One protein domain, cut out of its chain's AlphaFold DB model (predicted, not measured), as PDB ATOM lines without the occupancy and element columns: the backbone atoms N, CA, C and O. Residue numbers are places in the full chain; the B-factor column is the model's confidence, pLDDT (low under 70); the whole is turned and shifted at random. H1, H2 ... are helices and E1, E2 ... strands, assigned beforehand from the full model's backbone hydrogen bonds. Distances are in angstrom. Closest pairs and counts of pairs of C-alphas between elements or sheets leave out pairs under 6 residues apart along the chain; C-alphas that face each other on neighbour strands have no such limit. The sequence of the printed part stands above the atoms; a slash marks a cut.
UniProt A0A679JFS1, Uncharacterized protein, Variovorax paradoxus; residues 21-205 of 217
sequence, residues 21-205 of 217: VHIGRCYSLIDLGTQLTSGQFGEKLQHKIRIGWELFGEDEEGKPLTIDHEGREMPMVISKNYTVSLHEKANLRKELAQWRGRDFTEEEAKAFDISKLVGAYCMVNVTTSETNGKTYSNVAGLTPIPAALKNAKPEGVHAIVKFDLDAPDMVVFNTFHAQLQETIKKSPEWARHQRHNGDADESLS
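Overview. This is residues 21 to 205 of the 217 residues of an uncharacterized protein of Variovorax paradoxus (UniProt A0A679JFS1). A strongly twisted, branched sheet makes the core, built on the long hairpin E1 and E2: E5 runs beside E2, E8 beside E1, and a second long hairpin, E6 and E7, branches off the first residues of E1 and passes close to E5. H1 and H3 cover one face and H5 the opposite face, the small hairpin E3 and E4 runs off from the sheet, and three parts stick out: residues 195 to 205 of H6 and the hairpin tips at residues 38 to 43 and 130 to 135. The printed part has 185 residues with eight named strands and six named helices, in the order E1 E2 E3 E4 E5 H1 H2 H3 E6 E7 E8 H4 H5 H6, and its class is mixed, helices and strands. The six-stranded sheet pairs its strands antiparallel but for E1 and E8, which are parallel. The whole is compact, with a radius of gyration of the C-alphas of 18.5 A and spans of 61 by 46 by 40 A.

Arrangement. E1, residues 21 to 39, and E2, residues 42 to 56, form an antiparallel hairpin, with N 30 and O 50 2.9 A apart, within hydrogen-bond range. E1 bends by 106 degrees at residue 36, and E2 by 75 degrees at residue 45. E3, residues 66 to 69, and E4, residues 72 to 75, form an antiparallel hairpin, with N 67 and O 74 2.8 A apart. E4 runs on into E5, residues 77 to 83, at 39 degrees. E5 is an edge strand, antiparallel to E2, with N 51 and O 80 3.0 A apart. H1, residues 91 to 100, is on the sheet. H2, residues 106 to 110, is not on it and touches no helix. H3, residues 114 to 117, lies over E1 at a height over the sheet of 8.4 A, on the same face as H1. E6, residues 121 to 131, is antiparallel to E1, with N 24 and O 122 2.8 A apart. E6 forms a hairpin with the edge strand E7, residues 134 to 143, with N 129 and O 136 2.7 A apart. The closest C-alphas of E5 and E7, those of Lys 80 and Val 139, are 6.5 A apart; those of H1 and E7, Trp 99 and Thr 143, are 4.2 A apart. E8, residues 161 to 163, is an edge strand parallel to E1, with N 163 and O 29 2.9 A apart. E6 and E8 lie on one side of E1 and E2 on the other side. H4, residues 170 to 174, only grazes the sheet. H5, residues 178 to 185, lies over E1 at a height of 10.0 A, on the opposite face from H1, and only just stands up from the sheet, rising 42 degrees. H6, residues 188 to 205, only grazes the sheet with residues 188 to 190; it is about perpendicular to H5, at 75 degrees, and close but not clearly touching, the closest C-alphas being those of Ile 184 and Trp 190, 7.0 A apart. Each O i to N i+4 pair is within hydrogen-bond range in H1, H2, H4 and H5, and 12 of 14 are in H6; H3 is too short for such a pair.

Along the chain. E1 begins at C-alpha 21, (259.382, 178.528, 257.956), and is 29.7 A long. E2 measures 39.2 A, E5 20.4 A, H1 14.1 A, E6 29.6 A and E7 27.4 A. E6 begins at C-alpha 121, (262.210, 180.919, 245.566). H6 measures 26.3 A and ends at C-alpha 205, (274.882, 145.794, 213.915).

Size, cuts and confidence. The C-alphas farthest apart, those of Glu 61 and Ser 205, are 63.7 A apart. The printed part has no cut. The link from E7 to E8, residues 144 to 160, is long. The mean pLDDT of the printed part is 88.2, and residues 196 to 205 are under 70.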
ATOM      1  N   VAL A  21     259.553 177.916 259.275       93.44
ATOM      2  CA  VAL A  21     259.382 178.528 257.956       93.44
ATOM      3  C   VAL A  21     260.719 179.071 257.483       93.44
ATOM      4  O   VAL A  21     261.230 180.037 258.039       93.44
ATOM      5  N   HIS A  22     261.248 178.474 256.418       94.12
ATOM      6  CA  HIS A  22     262.595 178.749 255.917       94.12
ATOM      7  C   HIS A  22     262.546 179.330 254.510       94.12
ATOM      8  O   HIS A  22     261.633 179.025 253.741       94.12
ATOM      9  N   ILE A  23     263.529 180.149 254.137       95.00
ATOM     10  CA  ILE A  23     263.667 180.581 252.741       95.00
ATOM     11  C   ILE A  23     264.160 179.378 251.940       95.00
ATOM     12  O   ILE A  23     265.181 178.796 252.280       95.00
ATOM     13  N   GLY A  24     263.454 179.008 250.878       95.75
ATOM     14  CA  GLY A  24     263.832 177.911 249.996       95.75
ATOM     15  C   GLY A  24     264.069 178.374 248.567       95.75
ATOM     16  O   GLY A  24     263.334 179.220 248.053       95.75
ATOM     17  N   ARG A  25     265.049 177.773 247.895       96.50
ATOM     18  CA  ARG A  25     265.202 177.825 246.435       96.50
ATOM     19  C   ARG A  25     265.007 176.430 245.877       96.50
ATOM     20  O   ARG A  25     265.654 175.486 246.314       96.50
ATOM     21  N   CYS A  26     264.118 176.284 244.905       96.81
ATOM     22  CA  CYS A  26     263.977 175.024 244.192       96.81
ATOM     23  C   CYS A  26     265.226 174.795 243.340       96.81
ATOM     24  O   CYS A  26     265.466 175.530 242.384       96.81
ATOM     25  N   TYR A  27     266.032 173.804 243.700       96.62
ATOM     26  CA  TYR A  27     267.243 173.457 242.956       96.62
ATOM     27  C   TYR A  27     267.060 172.169 242.157       96.62
ATOM     28  O   TYR A  27     267.764 171.974 241.179       96.62
ATOM     29  N   SER A  28     266.111 171.307 242.540       96.19
ATOM     30  CA  SER A  28     265.949 169.980 241.950       96.19
ATOM     31  C   SER A  28     264.519 169.738 241.482       96.19
ATOM     32  O   SER A  28     263.579 169.816 242.272       96.19
ATOM     33  N   LEU A  29     264.368 169.340 240.221       96.25
ATOM     34  CA  LEU A  29     263.136 168.804 239.647       96.25
ATOM     35  C   LEU A  29     263.463 167.492 238.934       96.25
ATOM     36  O   LEU A  29     264.166 167.489 237.926       96.25
ATOM     37  N   ILE A  30     262.971 166.382 239.473       95.88
ATOM     38  CA  ILE A  30     263.288 165.038 238.981       95.88
ATOM     39  C   ILE A  30     261.989 164.335 238.623       95.88
ATOM     40  O   ILE A  30     261.119 164.171 239.484       95.88
ATOM     41  N   ASP A  31     261.871 163.896 237.377       95.31
ATOM     42  CA  ASP A  31     260.810 162.993 236.968       95.31
ATOM     43  C   ASP A  31     261.092 161.566 237.462       95.31
ATOM     44  O   ASP A  31     262.159 161.000 237.224       95.31
ATOM     45  N   LEU A  32     260.142 161.002 238.210       94.06
ATOM     46  CA  LEU A  32     260.209 159.628 238.699       94.06
ATOM     47  C   LEU A  32     259.473 158.659 237.767       94.06
ATOM     48  O   LEU A  32     259.553 157.452 237.986       94.06
ATOM     49  N   GLY A  33     258.732 159.154 236.777       93.12
ATOM     50  CA  GLY A  33     257.886 158.354 235.899       93.12
ATOM     51  C   GLY A  33     256.633 157.826 236.582       93.12
ATOM     52  O   GLY A  33     256.249 158.247 237.684       93.12
ATOM     53  N   THR A  34     255.974 156.878 235.924       94.00
ATOM     54  CA  THR A  34     254.784 156.221 236.453       94.00
ATOM     55  C   THR A  34     255.156 155.216 237.535       94.00
ATOM     56  O   THR A  34     255.869 154.242 237.312       94.00
ATOM     57  N   GLN A  35     254.631 155.451 238.736       91.62
ATOM     58  CA  GLN A  35     254.921 154.680 239.939       91.62
ATOM     59  C   GLN A  35     253.661 153.997 240.468       91.62
ATOM     60  O   GLN A  35     252.600 154.622 240.585       91.62
ATOM     61  N   LEU A  36     253.787 152.728 240.857       90.31
ATOM     62  CA  LEU A  36     252.727 152.005 241.553       90.31
ATOM     63  C   LEU A  36     252.602 152.533 242.986       90.31
ATOM     64  O   LEU A  36     253.566 152.561 243.748       90.31
ATOM     65  N   THR A  37     251.407 152.985 243.349       85.00
ATOM     66  CA  THR A  37     251.094 153.489 244.687       85.00
ATOM     67  C   THR A  37     249.921 152.711 245.250       85.00
ATOM     68  O   THR A  37     248.826 152.756 244.691       85.00
ATOM     69  N   SER A  38     250.134 152.031 246.372       84.25
ATOM     70  CA  SER A  38     249.082 151.317 247.093       84.25
ATOM     71  C   SER A  38     248.487 152.249 248.150       84.25
ATOM     72  O   SER A  38     249.200 152.774 249.005       84.25
ATOM     73  N   GLY A  39     247.183 152.509 248.063       77.25
ATOM     74  CA  GLY A  39     246.449 153.332 249.023       77.25
ATOM     75  C   GLY A  39     245.212 152.619 249.559       77.25
ATOM     76  O   GLY A  39     244.930 151.477 249.205       77.25
ATOM     77  N   GLN A  40     244.419 153.321 250.372       75.88
ATOM     78  CA  GLN A  40     243.184 152.778 250.962       75.88
ATOM     79  C   GLN A  40     242.167 152.283 249.913       75.88
ATOM     80  O   GLN A  40     241.348 151.420 250.203       75.88
ATOM     81  N   PHE A  41     242.235 152.807 248.686       79.31
ATOM     82  CA  PHE A  41     241.348 152.463 247.570       79.31
ATOM     83  C   PHE A  41     241.990 151.502 246.555       79.31
ATOM     84  O   PHE A  41     241.552 151.455 245.407       79.31
ATOM     85  N   GLY A  42     243.045 150.789 246.953       88.19
ATOM     86  CA  GLY A  42     243.779 149.858 246.101       88.19
ATOM     87  C   GLY A  42     245.014 150.467 245.440       88.19
ATOM     88  O   GLY A  42     245.477 151.556 245.795       88.19
ATOM     89  N   GLU A  43     245.565 149.720 244.489       91.62
ATOM     90  CA  GLU A  43     246.774 150.087 243.761       91.62
ATOM     91  C   GLU A  43     246.452 150.991 242.573       91.62
ATOM     92  O   GLU A  43     245.482 150.778 241.843       91.62
ATOM     93  N   LYS A  44     247.262 152.033 242.387       90.31
ATOM     94  CA  LYS A  44     247.129 152.978 241.279       90.31
ATOM     95  C   LYS A  44     248.489 153.288 240.686       90.31
ATOM     96  O   LYS A  44     249.445 153.549 241.413       90.31
ATOM     97  N   LEU A  45     248.544 153.325 239.363       91.19
ATOM     98  CA  LEU A  45     249.670 153.877 238.629       91.19
ATOM     99  C   LEU A  45     249.534 155.398 238.596       91.19
ATOM    100  O   LEU A  45     248.487 155.931 238.227       91.19
ATOM    101  N   GLN A  46     250.572 156.095 239.042       92.38
ATOM    102  CA  GLN A  46     250.593 157.550 239.096       92.38
ATOM    103  C   GLN A  46     251.948 158.061 238.631       92.38
ATOM    104  O   GLN A  46     252.969 157.697 239.212       92.38
ATOM    105  N   HIS A  47     251.952 158.951 237.641       93.50
ATOM    106  CA  HIS A  47     253.152 159.684 237.248       93.50
ATOM    107  C   HIS A  47     253.569 160.618 238.382       93.50
ATOM    108  O   HIS A  47     252.766 161.446 238.833       93.50
ATOM    109  N   LYS A  48     254.789 160.447 238.898       95.12
ATOM    110  CA  LYS A  48     255.314 161.222 240.021       95.12
ATOM    111  C   LYS A  48     256.541 162.032 239.640       95.12
ATOM    112  O   LYS A  48     257.400 161.567 238.911       95.12
ATOM    113  N   ILE A  49     256.656 163.202 240.253       95.50
ATOM    114  CA  ILE A  49     257.859 164.037 240.251       95.50
ATOM    115  C   ILE A  49     258.337 164.247 241.683       95.50
ATOM    116  O   ILE A  49     257.545 164.230 242.632       95.50
ATOM    117  N   ARG A  50     259.630 164.504 241.837       95.94
ATOM    118  CA  ARG A  50     260.253 164.950 243.079       95.94
ATOM    119  C   ARG A  50     260.745 166.378 242.902       95.94
ATOM    120  O   ARG A  50     261.548 166.653 242.016       95.94
ATOM    121  N   ILE A  51     260.281 167.266 243.776       96.50
ATOM    122  CA  ILE A  51     260.744 168.655 243.840       96.50
ATOM    123  C   ILE A  51     261.601 168.805 245.098       96.50
ATOM    124  O   ILE A  51     261.210 168.334 246.169       96.50
ATOM    125  N   GLY A  52     262.782 169.402 244.951       96.38
ATOM    126  CA  GLY A  52     263.756 169.615 246.018       96.38
ATOM    127  C   GLY A  52     264.118 171.087 246.182       96.38
ATOM    128  O   GLY A  52     264.375 171.790 245.201       96.38
ATOM    129  N   TRP A  53     264.173 171.526 247.436       97.25
ATOM    130  CA  TRP A  53     264.530 172.878 247.838       97.25
ATOM    131  C   TRP A  53     265.782 172.864 248.706       97.25
ATOM    132  O   TRP A  53     265.895 172.043 249.614       97.25
ATOM    133  N   GLU A  54     266.699 173.780 248.424       96.00
ATOM    134  CA  GLU A  54     267.783 174.150 249.328       96.00
ATOM    135  C   GLU A  54     267.281 175.269 250.237       96.00
ATOM    136  O   GLU A  54     266.565 176.164 249.778       96.00
ATOM    137  N   LEU A  55     267.583 175.167 251.527       95.31
ATOM    138  CA  LEU A  55     267.023 176.011 252.572       95.31
ATOM    139  C   LEU A  55     268.076 176.956 253.131       95.31
ATOM    140  O   LEU A  55     269.208 176.562 253.389       95.31
ATOM    141  N   PHE A  56     267.669 178.195 253.368       93.44
ATOM    142  CA  PHE A  56     268.520 179.269 253.848       93.44
ATOM    143  C   PHE A  56     267.948 179.896 255.112       93.44
ATOM    144  O   PHE A  56     266.730 179.946 255.309       93.44
ATOM    145  N   GLY A  57     268.858 180.452 255.905       88.81
ATOM    146  CA  GLY A  57     268.559 181.106 257.168       88.81
ATOM    147  C   GLY A  57     269.071 180.297 258.349       88.81
ATOM    148  O   GLY A  57     270.010 179.503 258.231       88.81
ATOM    149  N   GLU A  58     268.436 180.534 259.482       87.25
ATOM    150  CA  GLU A  58     268.790 179.971 260.775       87.25
ATOM    151  C   GLU A  58     267.575 179.245 261.358       87.25
ATOM    152  O   GLU A  58     266.432 179.506 260.978       87.25
ATOM    153  N   ASP A  59     267.827 178.304 262.260       82.88
ATOM    154  CA  ASP A  59     266.779 177.666 263.048       82.88
ATOM    155  C   ASP A  59     266.325 178.537 264.233       82.88
ATOM    156  O   ASP A  59     266.799 179.656 264.431       82.88
ATOM    157  N   GLU A  60     265.386 178.030 265.037       78.25
ATOM    158  CA  GLU A  60     264.863 178.745 266.212       78.25
ATOM    159  C   GLU A  60     265.937 179.038 267.279       78.25
ATOM    160  O   GLU A  60     265.753 179.934 268.102       78.25
ATOM    161  N   GLU A  61     267.059 178.312 267.269       80.44
ATOM    162  CA  GLU A  61     268.195 178.515 268.172       80.44
ATOM    163  C   GLU A  61     269.274 179.433 267.564       80.44
ATOM    164  O   GLU A  61     270.323 179.636 268.179       80.44
ATOM    165  N   GLY A  62     269.044 179.986 266.366       80.50
ATOM    166  CA  GLY A  62     270.009 180.821 265.650       80.50
ATOM    167  C   GLY A  62     271.154 180.032 265.010       80.50
ATOM    168  O   GLY A  62     272.197 180.603 264.702       80.50
ATOM    169  N   LYS A  63     271.016 178.711 264.829       84.50
ATOM    170  CA  LYS A  63     272.035 177.909 264.138       84.50
ATOM    171  C   LYS A  63     271.785 177.943 262.634       84.50
ATOM    172  O   LYS A  63     270.640 177.783 262.206       84.50
ATOM    173  N   PRO A  64     272.835 178.054 261.807       87.44
ATOM    174  CA  PRO A  64     272.671 178.048 260.363       87.44
ATOM    175  C   PRO A  64     272.092 176.713 259.878       87.44
ATOM    176  O   PRO A  64     272.450 175.621 260.353       87.44
ATOM    177  N   LEU A  65     271.217 176.801 258.875       90.19
ATOM    178  CA  LEU A  65     270.664 175.654 258.153       90.19
ATOM    179  C   LEU A  65     271.684 175.079 257.162       90.19
ATOM    180  O   LEU A  65     271.397 174.908 255.979       90.19
ATOM    181  N   THR A  66     272.884 174.773 257.649       91.00
ATOM    182  CA  THR A  66     273.988 174.179 256.888       91.00
ATOM    183  C   THR A  66     274.351 172.795 257.425       91.00
ATOM    184  O   THR A  66     274.096 172.462 258.589       91.00
ATOM    185  N   ILE A  67     274.932 171.964 256.567       89.12
ATOM    186  CA  ILE A  67     275.592 170.704 256.911       89.12
ATOM    187  C   ILE A  67     277.019 170.722 256.376       89.12
ATOM    188  O   ILE A  67     277.273 171.307 255.325       89.12
ATOM    189  N   ASP A  68     277.935 170.063 257.083       87.06
ATOM    190  CA  ASP A  68     279.261 169.793 256.534       87.06
ATOM    191  C   ASP A  68     279.149 168.702 255.465       87.06
ATOM    192  O   ASP A  68     278.623 167.610 255.711       87.06
ATOM    193  N   HIS A  69     279.612 169.023 254.265       82.69
ATOM    194  CA  HIS A  69     279.737 168.093 253.160       82.69
ATOM    195  C   HIS A  69     281.107 168.287 252.521       82.69
ATOM    196  O   HIS A  69     281.388 169.339 251.948       82.69
ATOM    197  N   GLU A  70     281.973 167.281 252.655       82.44
ATOM    198  CA  GLU A  70     283.340 167.302 252.112       82.44
ATOM    199  C   GLU A  70     284.158 168.525 252.582       82.44
ATOM    200  O   GLU A  70     284.928 169.112 251.820       82.44
ATOM    201  N   GLY A  71     283.983 168.934 253.848       81.62
ATOM    202  CA  GLY A  71     284.676 170.088 254.434       81.62
ATOM    203  C   GLY A  71     284.137 171.449 253.984       81.62
ATOM    204  O   GLY A  71     284.803 172.469 254.183       81.62
ATOM    205  N   ARG A  72     282.960 171.484 253.346       85.81
ATOM    206  CA  ARG A  72     282.249 172.707 252.959       85.81
ATOM    207  C   ARG A  72     280.885 172.757 253.632       85.81
ATOM    208  O   ARG A  72     280.148 171.775 253.637       85.81
ATOM    209  N   GLU A  73     280.521 173.931 254.135       88.50
ATOM    210  CA  GLU A  73     279.167 174.176 254.626       88.50
ATOM    211  C   GLU A  73     278.195 174.317 253.453       88.50
ATOM    212  O   GLU A  73     278.270 175.262 252.666       88.50
ATOM    213  N   MET A  74     277.274 173.365 253.340       91.06
ATOM    214  CA  MET A  74     276.251 173.319 252.301       91.06
ATOM    215  C   MET A  74     274.867 173.539 252.918       91.06
ATOM    216  O   MET A  74     274.592 172.976 253.981       91.06
ATOM    217  N   PRO A  75     273.967 174.310 252.280       92.69
ATOM    218  CA  PRO A  75     272.593 174.457 252.741       92.69
ATOM    219  C   PRO A  75     271.891 173.113 252.920       92.69
ATOM    220  O   PRO A  75     272.072 172.177 252.140       92.69
ATOM    221  N   MET A  76     271.041 173.013 253.931       94.00
ATOM    222  CA  MET A  76     270.205 171.836 254.105       94.00
ATOM    223  C   MET A  76     269.184 171.740 252.973       94.00
ATOM    224  O   MET A  76     268.640 172.744 252.516       94.00
ATOM    225  N   VAL A  77     268.886 170.517 252.544       94.19
ATOM    226  CA  VAL A  77     267.925 170.264 251.469       94.19
ATOM    227  C   VAL A  77     266.720 169.486 251.980       94.19
ATOM    228  O   VAL A  77     266.842 168.584 252.810       94.19
ATOM    229  N   ILE A  78     265.543 169.807 251.453       95.12
ATOM    230  CA  ILE A  78     264.306 169.058 251.680       95.12
ATOM    231  C   ILE A  78     263.614 168.800 250.348       95.12
ATOM    232  O   ILE A  78     263.730 169.584 249.411       95.12
ATOM    233  N   SER A  79     262.887 167.694 250.233       94.88
ATOM    234  CA  SER A  79     262.180 167.356 248.998       94.88
ATOM    235  C   SER A  79     260.820 166.742 249.271       94.88
ATOM    236  O   SER A  79     260.639 166.085 250.294       94.88
ATOM    237  N   LYS A  80     259.898 166.895 248.323       95.44
ATOM    238  CA  LYS A  80     258.561 166.302 248.374       95.44
ATOM    239  C   LYS A  80     258.197 165.695 247.025       95.44
ATOM    240  O   LYS A  80     258.503 166.251 245.971       95.44
ATOM    241  N   ASN A  81     257.542 164.540 247.085       94.94
ATOM    242  CA  ASN A  81     257.036 163.849 245.909       94.94
ATOM    243  C   ASN A  81     255.603 164.304 245.621       94.94
ATOM    244  O   ASN A  81     254.777 164.394 246.533       94.94
ATOM    245  N   TYR A  82     255.300 164.521 244.348       94.44
ATOM    246  CA  TYR A  82     253.979 164.908 243.869       94.44
ATOM    247  C   TYR A  82     253.544 164.004 242.730       94.44
ATOM    248  O   TYR A  82     254.370 163.522 241.966       94.44
ATOM    249  N   THR A  83     252.236 163.818 242.584       94.44
ATOM    250  CA  THR A  83     251.660 163.318 241.334       94.44
ATOM    251  C   THR A  83     251.604 164.462 240.325       94.44
ATOM    252  O   THR A  83     251.140 165.551 240.675       94.44
ATOM    253  N   VAL A  84     252.039 164.214 239.089       92.25
ATOM    254  CA  VAL A  84     252.017 165.181 237.980       92.25
ATOM    255  C   VAL A  84     250.575 165.387 237.513       92.25
ATOM    256  O   VAL A  84     250.091 164.762 236.578       92.25
ATOM    257  N   SER A  85     249.831 166.220 238.234       90.69
ATOM    258  CA  SER A  85     248.447 166.548 237.907       90.69
ATOM    259  C   SER A  85     248.100 167.943 238.402       90.69
ATOM    260  O   SER A  85     248.351 168.281 239.560       90.69
ATOM    261  N   LEU A  86     247.473 168.734 237.532       90.62
ATOM    262  CA  LEU A  86     246.946 170.061 237.858       90.62
ATOM    263  C   LEU A  86     245.413 170.094 237.915       90.62
ATOM    264  O   LEU A  86     244.801 171.159 237.801       90.62
ATOM    265  N   HIS A  87     244.784 168.933 238.128       90.75
ATOM    266  CA  HIS A  87     243.354 168.851 238.426       90.75
ATOM    267  C   HIS A  87     243.021 169.665 239.690       90.75
ATOM    268  O   HIS A  87     243.840 169.746 240.605       90.75
ATOM    269  N   GLU A  88     241.815 170.226 239.790       88.38
ATOM    270  CA  GLU A  88     241.357 171.058 240.928       88.38
ATOM    271  C   GLU A  88     241.598 170.418 242.314       88.38
ATOM    272  O   GLU A  88     241.887 171.089 243.303       88.38
ATOM    273  N   LYS A  89     241.546 169.085 242.388       88.94
ATOM    274  CA  LYS A  89     241.746 168.304 243.621       88.94
ATOM    275  C   LYS A  89     243.196 167.868 243.854       88.94
ATOM    276  O   LYS A  89     243.492 167.364 244.937       88.94
ATOM    277  N   ALA A  90     244.082 168.044 242.875       91.75
ATOM    278  CA  ALA A  90     245.456 167.568 242.938       91.75
ATOM    279  C   ALA A  90     246.297 168.390 243.924       91.75
ATOM    280  O   ALA A  90     246.233 169.619 243.962       91.75
ATOM    281  N   ASN A  91     247.130 167.701 244.705       92.62
ATOM    282  CA  ASN A  91     247.996 168.352 245.690       92.62
ATOM    283  C   ASN A  91     249.046 169.251 245.033       92.62
ATOM    284  O   ASN A  91     249.328 170.319 245.567       92.62
ATOM    285  N   LEU A  92     249.572 168.861 243.865       93.69
ATOM    286  CA  LEU A  92     250.519 169.688 243.117       93.69
ATOM    287  C   LEU A  92     249.890 171.035 242.742       93.69
ATOM    288  O   LEU A  92     250.478 172.069 243.030       93.69
ATOM    289  N   ARG A  93     248.663 171.048 242.198       93.69
ATOM    290  CA  ARG A  93     247.951 172.300 241.886       93.69
ATOM    291  C   ARG A  93     247.821 173.200 243.112       93.69
ATOM    292  O   ARG A  93     248.153 174.377 243.031       93.69
ATOM    293  N   LYS A  94     247.350 172.643 244.233       93.56
ATOM    294  CA  LYS A  94     247.128 173.391 245.483       93.56
ATOM    295  C   LYS A  94     248.417 174.038 245.985       93.56
ATOM    296  O   LYS A  94     248.420 175.218 246.307       93.56
ATOM    297  N   GLU A  95     249.508 173.281 245.995       93.69
ATOM    298  CA  GLU A  95     250.825 173.760 246.431       93.69
ATOM    299  C   GLU A  95     251.390 174.825 245.493       93.69
ATOM    300  O   GLU A  95     251.851 175.871 245.942       93.69
ATOM    301  N   LEU A  96     251.280 174.626 244.178       93.25
ATOM    302  CA  LEU A  96     251.728 175.623 243.209       93.25
ATOM    303  C   LEU A  96     250.873 176.896 243.239       93.25
ATOM    304  O   LEU A  96     251.409 177.985 243.055       93.25
ATOM    305  N   ALA A  97     249.568 176.791 243.495       93.25
ATOM    306  CA  ALA A  97     248.687 177.944 243.662       93.25
ATOM    307  C   ALA A  97     249.061 178.757 244.912       93.25
ATOM    308  O   ALA A  97     249.167 179.984 244.845       93.25
ATOM    309  N   GLN A  98     249.327 178.073 246.030       94.19
ATOM    310  CA  GLN A  98     249.801 178.704 247.264       94.19
ATOM    311  C   GLN A  98     251.153 179.385 247.059       94.19
ATOM    312  O   GLN A  98     251.295 180.556 247.403       94.19
ATOM    313  N   TRP A  99     252.108 178.713 246.415       93.56
ATOM    314  CA  TRP A  99     253.424 179.277 246.117       93.56
ATOM    315  C   TRP A  99     253.330 180.491 245.179       93.56
ATOM    316  O   TRP A  99     253.978 181.512 245.406       93.56
ATOM    317  N   ARG A 100     252.476 180.441 244.152       90.25
ATOM    318  CA  ARG A 100     252.252 181.576 243.240       90.25
ATOM    319  C   ARG A 100     251.471 182.726 243.885       90.25
ATOM    320  O   ARG A 100     251.470 183.824 243.331       90.25
ATOM    321  N   GLY A 101     250.785 182.485 245.003       89.50
ATOM    322  CA  GLY A 101     249.857 183.435 245.618       89.50
ATOM    323  C   GLY A 101     248.581 183.678 244.799       89.50
ATOM    324  O   GLY A 101     247.863 184.638 245.067       89.50
ATOM    325  N   ARG A 102     248.307 182.842 243.789       91.44
ATOM    326  CA  ARG A 102     247.088 182.869 242.969       91.44
ATOM    327  C   ARG A 102     246.789 181.481 242.418       91.44
ATOM    328  O   ARG A 102     247.714 180.738 242.092       91.44
ATOM    329  N   ASP A 103     245.508 181.153 242.286       91.06
ATOM    330  CA  ASP A 103     245.093 179.894 241.666       91.06
ATOM    331  C   ASP A 103     245.357 179.896 240.149       91.06
ATOM    332  O   ASP A 103     245.563 180.941 239.522       91.06
ATOM    333  N   PHE A 104     245.385 178.701 239.567       88.56
ATOM    334  CA  PHE A 104     245.466 178.491 238.129       88.56
ATOM    335  C   PHE A 104     244.110 178.746 237.477       88.56
ATOM    336  O   PHE A 104     243.074 178.317 237.985       88.56
ATOM    337  N   THR A 105     244.114 179.355 236.295       91.12
ATOM    338  CA  THR A 105     242.958 179.240 235.398       91.12
ATOM    339  C   THR A 105     242.919 177.836 234.786       91.12
ATOM    340  O   THR A 105     243.918 177.109 234.805       91.12
ATOM    341  N   GLU A 106     241.774 177.415 234.247       87.75
ATOM    342  CA  GLU A 106     241.683 176.120 233.555       87.75
ATOM    343  C   GLU A 106     242.629 176.037 232.350       87.75
ATOM    344  O   GLU A 106     243.196 174.980 232.084       87.75
ATOM    345  N   GLU A 107     242.843 177.151 231.651       88.50
ATOM    346  CA  GLU A 107     243.777 177.234 230.525       88.50
ATOM    347  C   GLU A 107     245.235 177.149 230.988       88.50
ATOM    348  O   GLU A 107     246.004 176.361 230.437       88.50
ATOM    349  N   GLU A 108     245.612 177.882 232.046       86.25
ATOM    350  CA  GLU A 108     246.962 177.799 232.622       86.25
ATOM    351  C   GLU A 108     247.266 176.370 233.097       86.25
ATOM    352  O   GLU A 108     248.361 175.862 232.867       86.25
ATOM    353  N   ALA A 109     246.303 175.698 233.735       86.75
ATOM    354  CA  ALA A 109     246.488 174.352 234.274       86.75
ATOM    355  C   ALA A 109     246.701 173.273 233.198       86.75
ATOM    356  O   ALA A 109     247.288 172.236 233.500       86.75
ATOM    357  N   LYS A 110     246.248 173.496 231.957       86.00
ATOM    358  CA  LYS A 110     246.424 172.543 230.847       86.00
ATOM    359  C   LYS A 110     247.843 172.532 230.281       86.00
ATOM    360  O   LYS A 110     248.248 171.521 229.722       86.00
ATOM    361  N   ALA A 111     248.576 173.637 230.408       84.19
ATOM    362  CA  ALA A 111     249.863 173.831 229.736       84.19
ATOM    363  C   ALA A 111     250.942 174.429 230.654       84.19
ATOM    364  O   ALA A 111     251.910 175.030 230.182       84.19
ATOM    365  N   PHE A 112     250.784 174.316 231.975       87.12
ATOM    366  CA  PHE A 112     251.792 174.836 232.890       87.12
ATOM    367  C   PHE A 112     253.054 173.976 232.855       87.12
ATOM    368  O   PHE A 112     253.066 172.822 233.276       87.12
ATOM    369  N   ASP A 113     254.137 174.598 232.410       87.38
ATOM    370  CA  ASP A 113     255.470 174.022 232.449       87.38
ATOM    371  C   ASP A 113     256.044 174.065 233.876       87.38
ATOM    372  O   ASP A 113     256.414 175.122 234.396       87.38
ATOM    373  N   ILE A 114     256.134 172.886 234.495       87.56
ATOM    374  CA  ILE A 114     256.663 172.672 235.851       87.56
ATOM    375  C   ILE A 114     258.164 172.991 235.925       87.56
ATOM    376  O   ILE A 114     258.666 173.337 236.995       87.56
ATOM    377  N   SER A 115     258.895 172.968 234.806       87.62
ATOM    378  CA  SER A 115     260.321 173.311 234.809       87.62
ATOM    379  C   SER A 115     260.588 174.772 235.186       87.62
ATOM    380  O   SER A 115     261.657 175.084 235.705       87.62
ATOM    381  N   LYS A 116     259.576 175.646 235.081       88.94
ATOM    382  CA  LYS A 116     259.625 177.038 235.565       88.94
ATOM    383  C   LYS A 116     259.790 177.167 237.080       88.94
ATOM    384  O   LYS A 116     260.069 178.260 237.567       88.94
ATOM    385  N   LEU A 117     259.584 176.088 237.835       89.31
ATOM    386  CA  LEU A 117     259.808 176.077 239.281       89.31
ATOM    387  C   LEU A 117     261.291 176.042 239.632       89.31
ATOM    388  O   LEU A 117     261.660 176.423 240.737       89.31
ATOM    389  N   VAL A 118     262.140 175.574 238.723       92.88
ATOM    390  CA  VAL A 118     263.574 175.462 238.959       92.88
ATOM    391  C   VAL A 118     264.185 176.857 239.101       92.88
ATOM    392  O   VAL A 118     263.942 177.755 238.301       92.88
ATOM    393  N   GLY A 119     264.954 177.057 240.167       93.06
ATOM    394  CA  GLY A 119     265.518 178.344 240.565       93.06
ATOM    395  C   GLY A 119     264.517 179.304 241.217       93.06
ATOM    396  O   GLY A 119     264.933 180.353 241.714       93.06
ATOM    397  N   ALA A 120     263.222 178.976 241.253       93.56
ATOM    398  CA  ALA A 120     262.227 179.801 241.920       93.56
ATOM    399  C   ALA A 120     262.381 179.709 243.443       93.56
ATOM    400  O   ALA A 120     262.692 178.653 243.999       93.56
ATOM    401  N   TYR A 121     262.126 180.830 244.115       95.12
ATOM    402  CA  TYR A 121     262.210 180.919 245.566       95.12
ATOM    403  C   TYR A 121     260.820 180.895 246.219       95.12
ATOM    404  O   TYR A 121     259.851 181.428 245.667       95.12
ATOM    405  N   CYS A 122     260.743 180.322 247.414       95.19
ATOM    406  CA  CYS A 122     259.558 180.227 248.270       95.19
ATOM    407  C   CYS A 122     259.934 180.409 249.741       95.19
ATOM    408  O   CYS A 122     261.100 180.329 250.114       95.19
ATOM    409  N   MET A 123     258.920 180.592 250.581       95.31
ATOM    410  CA  MET A 123     259.004 180.167 251.971       95.31
ATOM    411  C   MET A 123     258.532 178.713 252.055       95.31
ATOM    412  O   MET A 123     257.441 178.381 251.583       95.31
ATOM    413  N   VAL A 124     259.356 177.852 252.639       96.38
ATOM    414  CA  VAL A 124     259.081 176.431 252.841       96.38
ATOM    415  C   VAL A 124     258.671 176.233 254.290       96.38
ATOM    416  O   VAL A 124     259.476 176.442 255.195       96.38
ATOM    417  N   ASN A 125     257.423 175.827 254.515       95.44
ATOM    418  CA  ASN A 125     256.959 175.436 255.839       95.44
ATOM    419  C   ASN A 125     257.300 173.961 256.079       95.44
ATOM    420  O   ASN A 125     256.809 173.078 255.368       95.44
ATOM    421  N   VAL A 126     258.149 173.706 257.068       95.12
ATOM    422  CA  VAL A 126     258.643 172.384 257.444       95.12
ATOM    423  C   VAL A 126     257.974 171.931 258.734       95.12
ATOM    424  O   VAL A 126     257.971 172.645 259.734       95.12
ATOM    425  N   THR A 127     257.444 170.709 258.731       94.00
ATOM    426  CA  THR A 127     256.864 170.055 259.912       94.00
ATOM    427  C   THR A 127     257.540 168.723 260.197       94.00
ATOM    428  O   THR A 127     258.120 168.095 259.308       94.00
ATOM    429  N   THR A 128     257.447 168.263 261.444       91.75
ATOM    430  CA  THR A 128     258.018 166.984 261.872       91.75
ATOM    431  C   THR A 128     256.957 165.894 262.015       91.75
ATOM    432  O   THR A 128     256.023 165.985 262.806       91.75
ATOM    433  N   SER A 129     257.141 164.856 261.208       89.88
ATOM    434  CA  SER A 129     256.629 163.490 261.277       89.88
ATOM    435  C   SER A 129     257.151 162.631 262.421       89.88
ATOM    436  O   SER A 129     258.366 162.618 262.535       89.88
ATOM    437  N   GLU A 130     256.376 161.814 263.142       88.81
ATOM    438  CA  GLU A 130     256.927 160.588 263.753       88.81
ATOM    439  C   GLU A 130     256.247 159.355 263.152       88.81
ATOM    440  O   GLU A 130     255.028 159.302 262.998       88.81
ATOM    441  N   THR A 131     257.032 158.364 262.735       83.06
ATOM    442  CA  THR A 131     256.522 157.094 262.207       83.06
ATOM    443  C   THR A 131     257.476 155.978 262.598       83.06
ATOM    444  O   THR A 131     258.667 156.047 262.298       83.06
ATOM    445  N   ASN A 132     256.955 154.943 263.264       82.81
ATOM    446  CA  ASN A 132     257.742 153.814 263.773       82.81
ATOM    447  C   ASN A 132     258.936 154.264 264.643       82.81
ATOM    448  O   ASN A 132     260.048 153.771 264.469       82.81
ATOM    449  N   GLY A 133     258.726 155.260 265.515       79.69
ATOM    450  CA  GLY A 133     259.766 155.818 266.393       79.69
ATOM    451  C   GLY A 133     260.856 156.627 265.677       79.69
ATOM    452  O   GLY A 133     261.827 157.039 266.306       79.69
ATOM    453  N   LYS A 134     260.725 156.865 264.365       82.38
ATOM    454  CA  LYS A 134     261.635 157.711 263.583       82.38
ATOM    455  C   LYS A 134     260.962 159.035 263.255       82.38
ATOM    456  O   LYS A 134     259.842 159.055 262.743       82.38
ATOM    457  N   THR A 135     261.664 160.135 263.513       84.62
ATOM    458  CA  THR A 135     261.200 161.477 263.149       84.62
ATOM    459  C   THR A 135     261.607 161.829 261.716       84.62
ATOM    460  O   THR A 135     262.750 161.589 261.323       84.62
ATOM    461  N   TYR A 136     260.704 162.445 260.954       87.44
ATOM    462  CA  TYR A 136     260.917 162.867 259.566       87.44
ATOM    463  C   TYR A 136     260.573 164.345 259.395       87.44
ATOM    464  O   TYR A 136     259.561 164.795 259.920       87.44
ATOM    465  N   SER A 137     261.367 165.091 258.631       92.38
ATOM    466  CA  SER A 137     261.023 166.463 258.236       92.38
ATOM    467  C   SER A 137     260.257 166.435 256.917       92.38
ATOM    468  O   SER A 137     260.706 165.824 255.948       92.38
ATOM    469  N   ASN A 138     259.106 167.099 256.871       93.62
ATOM    470  CA  ASN A 138     258.209 167.114 255.721       93.62
ATOM    471  C   ASN A 138     257.899 168.549 255.300       93.62
ATOM    472  O   ASN A 138     257.770 169.434 256.140       93.62
ATOM    473  N   VAL A 139     257.700 168.767 254.000       95.75
ATOM    474  CA  VAL A 139     257.169 170.039 253.491       95.75
ATOM    475  C   VAL A 139     255.654 170.058 253.696       95.75
ATOM    476  O   VAL A 139     254.920 169.303 253.046       95.75
ATOM    477  N   ALA A 140     255.186 170.916 254.599       94.44
ATOM    478  CA  ALA A 140     253.770 171.102 254.901       94.44
ATOM    479  C   ALA A 140     253.073 172.040 253.910       94.44
ATOM    480  O   ALA A 140     251.896 171.841 253.615       94.44
ATOM    481  N   GLY A 141     253.798 173.023 253.379       93.81
ATOM    482  CA  GLY A 141     253.286 173.934 252.364       93.81
ATOM    483  C   GLY A 141     254.329 174.942 251.899       93.81
ATOM    484  O   GLY A 141     255.381 175.106 252.524       93.81
ATOM    485  N   LEU A 142     254.010 175.620 250.802       96.38
ATOM    486  CA  LEU A 142     254.868 176.599 250.144       96.38
ATOM    487  C   LEU A 142     254.131 177.930 249.994       96.38
ATOM    488  O   LEU A 142     252.975 177.961 249.574       96.38
ATOM    489  N   THR A 143     254.802 179.042 250.280       94.50
ATOM    490  CA  THR A 143     254.250 180.390 250.062       94.50
ATOM    491  C   THR A 143     255.244 181.279 249.309       94.50
ATOM    492  O   THR A 143     256.444 180.986 249.275       94.50
ATOM    493  N   PRO A 144     254.783 182.349 248.635       94.06
ATOM    494  CA  PRO A 144     255.681 183.281 247.967       94.06
ATOM    495  C   PRO A 144     256.580 183.995 248.978       94.06
ATOM    496  O   PRO A 144     256.162 184.309 250.093       94.06
ATOM    497  N   ILE A 145     257.799 184.330 248.556       92.00
ATOM    498  CA  ILE A 145     258.670 185.194 249.357       92.00
ATOM    499  C   ILE A 145     258.022 186.583 249.522       92.00
ATOM    500  O   ILE A 145     257.610 187.183 248.518       92.00
ATOM    501  N   PRO A 146     257.961 187.125 250.759       88.19
ATOM    502  CA  PRO A 146     257.483 188.477 251.018       88.19
ATOM    503  C   PRO A 146     258.184 189.521 250.146       88.19
ATOM    504  O   PRO A 146     259.389 189.448 249.913       88.19
ATOM    505  N   ALA A 147     257.449 190.542 249.698       85.31
ATOM    506  CA  ALA A 147     257.992 191.570 248.805       85.31
ATOM    507  C   ALA A 147     259.268 192.238 249.356       85.31
ATOM    508  O   ALA A 147     260.193 192.492 248.588       85.31
ATOM    509  N   ALA A 148     259.341 192.433 250.677       85.50
ATOM    510  CA  ALA A 148     260.498 192.998 251.372       85.50
ATOM    511  C   ALA A 148     261.792 192.177 251.202       85.50
ATOM    512  O   ALA A 148     262.879 192.741 251.217       85.50
ATOM    513  N   LEU A 149     261.684 190.862 250.991       82.69
ATOM    514  CA  LEU A 149     262.825 189.947 250.873       82.69
ATOM    515  C   LEU A 149     263.203 189.642 249.415       82.69
ATOM    516  O   LEU A 149     264.180 188.944 249.162       82.69
ATOM    517  N   LYS A 150     262.477 190.185 248.424       77.12
ATOM    518  CA  LYS A 150     262.741 189.906 246.998       77.12
ATOM    519  C   LYS A 150     264.123 190.362 246.527       77.12
ATOM    520  O   LYS A 150     264.668 189.738 245.623       77.12
ATOM    521  N   ASN A 151     264.679 191.413 247.122       79.19
ATOM    522  CA  ASN A 151     265.996 191.944 246.749       79.19
ATOM    523  C   ASN A 151     267.136 191.369 247.601       79.19
ATOM    524  O   ASN A 151     268.296 191.587 247.280       79.19
ATOM    525  N   ALA A 152     266.810 190.625 248.660       82.75
ATOM    526  CA  ALA A 152     267.759 190.031 249.599       82.75
ATOM    527  C   ALA A 152     267.719 188.494 249.532       82.75
ATOM    528  O   ALA A 152     267.842 187.810 250.545       82.75
ATOM    529  N   LYS A 153     267.479 187.944 248.335       87.00
ATOM    530  CA  LYS A 153     267.463 186.494 248.124       87.00
ATOM    531  C   LYS A 153     268.890 185.945 248.275       87.00
ATOM    532  O   LYS A 153     269.770 186.447 247.578       87.00
ATOM    533  N   PRO A 154     269.112 184.927 249.126       88.31
ATOM    534  CA  PRO A 154     270.404 184.256 249.229       88.31
ATOM    535  C   PRO A 154     270.841 183.698 247.878       88.31
ATOM    536  O   PRO A 154     269.992 183.245 247.107       88.31
ATOM    537  N   GLU A 155     272.139 183.705 247.587       90.75
ATOM    538  CA  GLU A 155     272.657 183.066 246.380       90.75
ATOM    539  C   GLU A 155     272.452 181.550 246.435       90.75
ATOM    540  O   GLU A 155     272.530 180.916 247.486       90.75
ATOM    541  N   GLY A 156     272.157 180.969 245.277       91.62
ATOM    542  CA  GLY A 156     271.999 179.532 245.142       91.62
ATOM    543  C   GLY A 156     273.323 178.796 245.307       91.62
ATOM    544  O   GLY A 156     274.265 179.105 244.581       91.62
ATOM    545  N   VAL A 157     273.385 177.812 246.207       93.06
ATOM    546  CA  VAL A 157     274.617 177.045 246.464       93.06
ATOM    547  C   VAL A 157     274.596 175.725 245.703       93.06
ATOM    548  O   VAL A 157     275.600 175.338 245.104       93.06
ATOM    549  N   HIS A 158     273.450 175.042 245.677       92.88
ATOM    550  CA  HIS A 158     273.292 173.818 244.903       92.88
ATOM    551  C   HIS A 158     273.157 174.129 243.412       92.88
ATOM    552  O   HIS A 158     272.423 175.036 242.988       92.88
ATOM    553  N   ALA A 159     273.847 173.319 242.606       93.19
ATOM    554  CA  ALA A 159     273.642 173.295 241.170       93.19
ATOM    555  C   ALA A 159     272.186 172.927 240.864       93.19
ATOM    556  O   ALA A 159     271.570 172.105 241.547       93.19
ATOM    557  N   ILE A 160     271.638 173.554 239.826       93.81
ATOM    558  CA  ILE A 160     270.304 173.220 239.348       93.81
ATOM    559  C   ILE A 160     270.335 171.814 238.743       93.81
ATOM    560  O   ILE A 160     271.135 171.526 237.858       93.81
ATOM    561  N   VAL A 161     269.416 170.970 239.198       94.19
ATOM    562  CA  VAL A 161     269.201 169.612 238.717       94.19
ATOM    563  C   VAL A 161     267.817 169.542 238.088       94.19
ATOM    564  O   VAL A 161     266.797 169.730 238.754       94.19
ATOM    565  N   LYS A 162     267.780 169.243 236.793       94.50
ATOM    566  CA  LYS A 162     266.559 168.896 236.069       94.50
ATOM    567  C   LYS A 162     266.769 167.524 235.451       94.50
ATOM    568  O   LYS A 162     267.736 167.335 234.723       94.50
ATOM    569  N   PHE A 163     265.874 166.593 235.742       93.81
ATOM    570  CA  PHE A 163     265.882 165.269 235.135       93.81
ATOM    571  C   PHE A 163     264.510 164.980 234.543       93.81
ATOM    572  O   PHE A 163     263.507 165.011 235.256       93.81
ATOM    573  N   ASP A 164     264.504 164.747 233.236       91.81
ATOM    574  CA  ASP A 164     263.337 164.404 232.436       91.81
ATOM    575  C   ASP A 164     263.464 162.939 232.026       91.81
ATOM    576  O   ASP A 164     264.504 162.523 231.519       91.81
ATOM    577  N   LEU A 165     262.433 162.148 232.297       89.81
ATOM    578  CA  LEU A 165     262.473 160.717 232.044       89.81
ATOM    579  C   LEU A 165     262.229 160.373 230.571       89.81
ATOM    580  O   LEU A 165     262.658 159.311 230.124       89.81
ATOM    581  N   ASP A 166     261.572 161.257 229.817       85.81
ATOM    582  CA  ASP A 166     261.348 161.059 228.384       85.81
ATOM    583  C   ASP A 166     262.632 161.296 227.568       85.81
ATOM    584  O   ASP A 166     262.797 160.719 226.494       85.81
ATOM    585  N   ALA A 167     263.564 162.093 228.101       87.19
ATOM    586  CA  ALA A 167     264.892 162.338 227.539       87.19
ATOM    587  C   ALA A 167     265.965 162.274 228.651       87.19
ATOM    588  O   ALA A 167     266.461 163.318 229.093       87.19
ATOM    589  N   PRO A 168     266.306 161.066 229.144       88.81
ATOM    590  CA  PRO A 168     267.116 160.900 230.343       88.81
ATOM    591  C   PRO A 168     268.583 161.279 230.113       88.81
ATOM    592  O   PRO A 168     269.302 160.649 229.339       88.81
ATOM    593  N   ASP A 169     269.061 162.270 230.867       91.00
ATOM    594  CA  ASP A 169     270.489 162.574 230.971       91.00
ATOM    595  C   ASP A 169     271.155 161.595 231.951       91.00
ATOM    596  O   ASP A 169     270.963 161.662 233.172       91.00
ATOM    597  N   MET A 170     271.954 160.673 231.411       90.25
ATOM    598  CA  MET A 170     272.635 159.644 232.195       90.25
ATOM    599  C   MET A 170     273.722 160.205 233.118       90.25
ATOM    600  O   MET A 170     274.005 159.596 234.151       90.25
ATOM    601  N   VAL A 171     274.308 161.366 232.801       91.38
ATOM    602  CA  VAL A 171     275.275 162.030 233.685       91.38
ATOM    603  C   VAL A 171     274.563 162.463 234.960       91.38
ATOM    604  O   VAL A 171     275.011 162.119 236.051       91.38
ATOM    605  N   VAL A 172     273.409 163.124 234.824       90.50
ATOM    606  CA  VAL A 172     272.564 163.541 235.956       90.50
ATOM    607  C   VAL A 172     271.999 162.331 236.703       90.50
ATOM    608  O   VAL A 172     272.013 162.293 237.931       90.50
ATOM    609  N   PHE A 173     271.544 161.301 235.989       90.62
ATOM    610  CA  PHE A 173     271.020 160.083 236.612       90.62
ATOM    611  C   PHE A 173     272.043 159.412 237.542       90.62
ATOM    612  O   PHE A 173     271.716 158.981 238.653       90.62
ATOM    613  N   ASN A 174     273.304 159.357 237.109       91.44
ATOM    614  CA  ASN A 174     274.382 158.735 237.867       91.44
ATOM    615  C   ASN A 174     274.768 159.522 239.129       91.44
ATOM    616  O   ASN A 174     275.358 158.934 240.034       91.44
ATOM    617  N   THR A 175     274.393 160.803 239.252       91.38
ATOM    618  CA  THR A 175     274.612 161.571 240.491       91.38
ATOM    619  C   THR A 175     273.581 161.259 241.579       91.38
ATOM    620  O   THR A 175     273.726 161.702 242.719       91.38
ATOM    621  N   PHE A 176     272.500 160.544 241.259       91.62
ATOM    622  CA  PHE A 176     271.462 160.202 242.229       91.62
ATOM    623  C   PHE A 176     271.890 159.074 243.172       91.62
ATOM    624  O   PHE A 176     272.615 158.159 242.802       91.62
ATOM    625  N   HIS A 177     271.372 159.092 244.401       89.50
ATOM    626  CA  HIS A 177     271.553 157.984 245.339       89.50
ATOM    627  C   HIS A 177     270.810 156.728 244.863       89.50
ATOM    628  O   HIS A 177     269.771 156.820 244.204       89.50
ATOM    629  N   ALA A 178     271.307 155.557 245.271       90.25
ATOM    630  CA  ALA A 178     270.837 154.253 244.799       90.25
ATOM    631  C   ALA A 178     269.308 154.097 244.860       90.25
ATOM    632  O   ALA A 178     268.683 153.758 243.861       90.25
ATOM    633  N   GLN A 179     268.681 154.450 245.986       89.19
ATOM    634  CA  GLN A 179     267.230 154.309 246.148       89.19
ATOM    635  C   GLN A 179     266.422 155.157 245.146       89.19
ATOM    636  O   GLN A 179     265.355 154.739 244.687       89.19
ATOM    637  N   LEU A 180     266.906 156.349 244.788       90.44
ATOM    638  CA  LEU A 180     266.251 157.195 243.790       90.44
ATOM    639  C   LEU A 180     266.421 156.612 242.386       90.44
ATOM    640  O   LEU A 180     265.435 156.524 241.655       90.44
ATOM    641  N   GLN A 181     267.622 156.143 242.042       92.06
ATOM    642  CA  GLN A 181     267.863 155.446 240.776       92.06
ATOM    643  C   GLN A 181     266.970 154.208 240.638       92.06
ATOM    644  O   GLN A 181     266.341 154.010 239.603       92.06
ATOM    645  N   GLU A 182     266.868 153.388 241.685       92.38
ATOM    646  CA  GLU A 182     265.993 152.213 241.712       92.38
ATOM    647  C   GLU A 182     264.519 152.582 241.556       92.38
ATOM    648  O   GLU A 182     263.777 151.881 240.872       92.38
ATOM    649  N   THR A 183     264.082 153.680 242.176       91.62
ATOM    650  CA  THR A 183     262.704 154.166 242.033       91.62
ATOM    651  C   THR A 183     262.412 154.543 240.583       91.62
ATOM    652  O   THR A 183     261.414 154.090 240.031       91.62
ATOM    653  N   ILE A 184     263.302 155.303 239.939       92.06
ATOM    654  CA  ILE A 184     263.159 155.695 238.530       92.06
ATOM    655  C   ILE A 184     263.160 154.456 237.618       92.06
ATOM    656  O   ILE A 184     262.291 154.319 236.758       92.06
ATOM    657  N   LYS A 185     264.068 153.500 237.860       91.38
ATOM    658  CA  LYS A 185     264.199 152.253 237.083       91.38
ATOM    659  C   LYS A 185     262.955 151.357 237.109       91.38
ATOM    660  O   LYS A 185     262.785 150.543 236.207       91.38
ATOM    661  N   LYS A 186     262.095 151.484 238.125       91.00
ATOM    662  CA  LYS A 186     260.830 150.730 238.235       91.00
ATOM    663  C   LYS A 186     259.716 151.267 237.336       91.00
ATOM    664  O   LYS A 186     258.684 150.611 237.213       91.00
ATOM    665  N   SER A 187     259.893 152.446 236.748       90.56
ATOM    666  CA  SER A 187     258.871 153.061 235.909       90.56
ATOM    667  C   SER A 187     258.755 152.356 234.542       90.56
ATOM    668  O   SER A 187     259.769 151.947 233.961       90.56
ATOM    669  N   PRO A 188     257.536 152.197 233.991       87.56
ATOM    670  CA  PRO A 188     257.334 151.690 232.632       87.56
ATOM    671  C   PRO A 188     258.072 152.505 231.560       87.56
ATOM    672  O   PRO A 188     258.539 151.944 230.570       87.56
ATOM    673  N   GLU A 189     258.193 153.817 231.755       88.75
ATOM    674  CA  GLU A 189     258.866 154.740 230.842       88.75
ATOM    675  C   GLU A 189     260.364 154.432 230.746       88.75
ATOM    676  O   GLU A 189     260.903 154.343 229.641       88.75
ATOM    677  N   TRP A 190     261.016 154.140 231.879       86.38
ATOM    678  CA  TRP A 190     262.408 153.690 231.891       86.38
ATOM    679  C   TRP A 190     262.593 152.346 231.169       86.38
ATOM    680  O   TRP A 190     263.552 152.153 230.417       86.38
ATOM    681  N   ALA A 191     261.661 151.404 231.353       85.75
ATOM    682  CA  ALA A 191     261.690 150.124 230.642       85.75
ATOM    683  C   ALA A 191     261.517 150.298 229.122       85.75
ATOM    684  O   ALA A 191     262.190 149.621 228.345       85.75
ATOM    685  N   ARG A 192     260.652 151.225 228.689       83.88
ATOM    686  CA  ARG A 192     260.470 151.577 227.272       83.88
ATOM    687  C   ARG A 192     261.742 152.178 226.677       83.88
ATOM    688  O   ARG A 192     262.130 151.775 225.586       83.88
ATOM    689  N   HIS A 193     262.397 153.088 227.399       79.56
ATOM    690  CA  HIS A 193     263.645 153.704 226.948       79.56
ATOM    691  C   HIS A 193     264.758 152.665 226.748       79.56
ATOM    692  O   HIS A 193     265.437 152.677 225.728       79.56
ATOM    693  N   GLN A 194     264.913 151.717 227.679       79.50
ATOM    694  CA  GLN A 194     265.912 150.649 227.537       79.50
ATOM    695  C   GLN A 194     265.644 149.725 226.345       79.50
ATOM    696  O   GLN A 194     266.592 149.303 225.697       79.50
ATOM    697  N   ARG A 195     264.375 149.425 226.037       72.94
ATOM    698  CA  ARG A 195     264.028 148.627 224.851       72.94
ATOM    699  C   ARG A 195     264.363 149.370 223.562       72.94
ATOM    700  O   ARG A 195     265.068 148.832 222.726       72.94
ATOM    701  N   HIS A 196     263.947 150.632 223.452       64.44
ATOM    702  CA  HIS A 196     264.204 151.432 222.254       64.44
ATOM    703  C   HIS A 196     265.702 151.658 221.994       64.44
ATOM    704  O   HIS A 196     266.137 151.641 220.848       64.44
ATOM    705  N   ASN A 197     266.497 151.824 223.054       60.56
ATOM    706  CA  ASN A 197     267.946 151.974 222.938       60.56
ATOM    707  C   ASN A 197     268.680 150.638 222.696       60.56
ATOM    708  O   ASN A 197     269.829 150.667 222.281       60.56
ATOM    709  N   GLY A 198     268.041 149.493 222.970       55.62
ATOM    710  CA  GLY A 198     268.549 148.161 222.624       55.62
ATOM    711  C   GLY A 198     268.280 147.793 221.160       55.62
ATOM    712  O   GLY A 198     269.186 147.332 220.480       55.62
ATOM    713  N   ASP A 199     267.086 148.102 220.642       51.31
ATOM    714  CA  ASP A 199     266.735 147.923 219.220       51.31
ATOM    715  C   ASP A 199     267.578 148.821 218.281       51.31
ATOM    716  O   ASP A 199     267.896 148.446 217.150       51.31
ATOM    717  N   ALA A 200     267.968 150.017 218.737       50.31
ATOM    718  CA  ALA A 200     268.856 150.909 217.982       50.31
ATOM    719  C   ALA A 200     270.301 150.375 217.867       50.31
ATOM    720  O   ALA A 200     270.983 150.684 216.896       50.31
ATOM    721  N   ASP A 201     270.757 149.577 218.837       47.19
ATOM    722  CA  ASP A 201     272.093 148.960 218.838       47.19
ATOM    723  C   ASP A 201     272.111 147.683 217.970       47.19
ATOM    724  O   ASP A 201     273.059 147.449 217.224       47.19
ATOM    725  N   GLU A 202     271.018 146.902 217.971       48.31
ATOM    726  CA  GLU A 202     270.875 145.722 217.102       48.31
ATOM    727  C   GLU A 202     270.718 146.100 215.616       48.31
ATOM    728  O   GLU A 202     271.396 145.514 214.771       48.31
ATOM    729  N   SER A 203     269.926 147.129 215.286       51.66
ATOM    730  CA  SER A 203     269.736 147.567 213.886       51.66
ATOM    731  C   SER A 203     271.007 148.124 213.228       51.66
ATOM    732  O   SER A 203     271.230 147.890 212.044       51.66
ATOM    733  N   LEU A 204     271.883 148.792 213.989       50.78
ATOM    734  CA  LEU A 204     273.194 149.232 213.489       50.78
ATOM    735  C   LEU A 204     274.143 148.048 213.243       50.78
ATOM    736  O   LEU A 204     274.911 148.068 212.283       50.78
ATOM    737  N   SER A 205     274.056 146.997 214.065       55.56
ATOM    738  CA  SER A 205     274.882 145.794 213.915       55.56
ATOM    739  C   SER A 205     274.462 144.908 212.732       55.56
ATOM    740  O   SER A 205     275.324 144.308 212.088       55.56
TER     741      SER A 205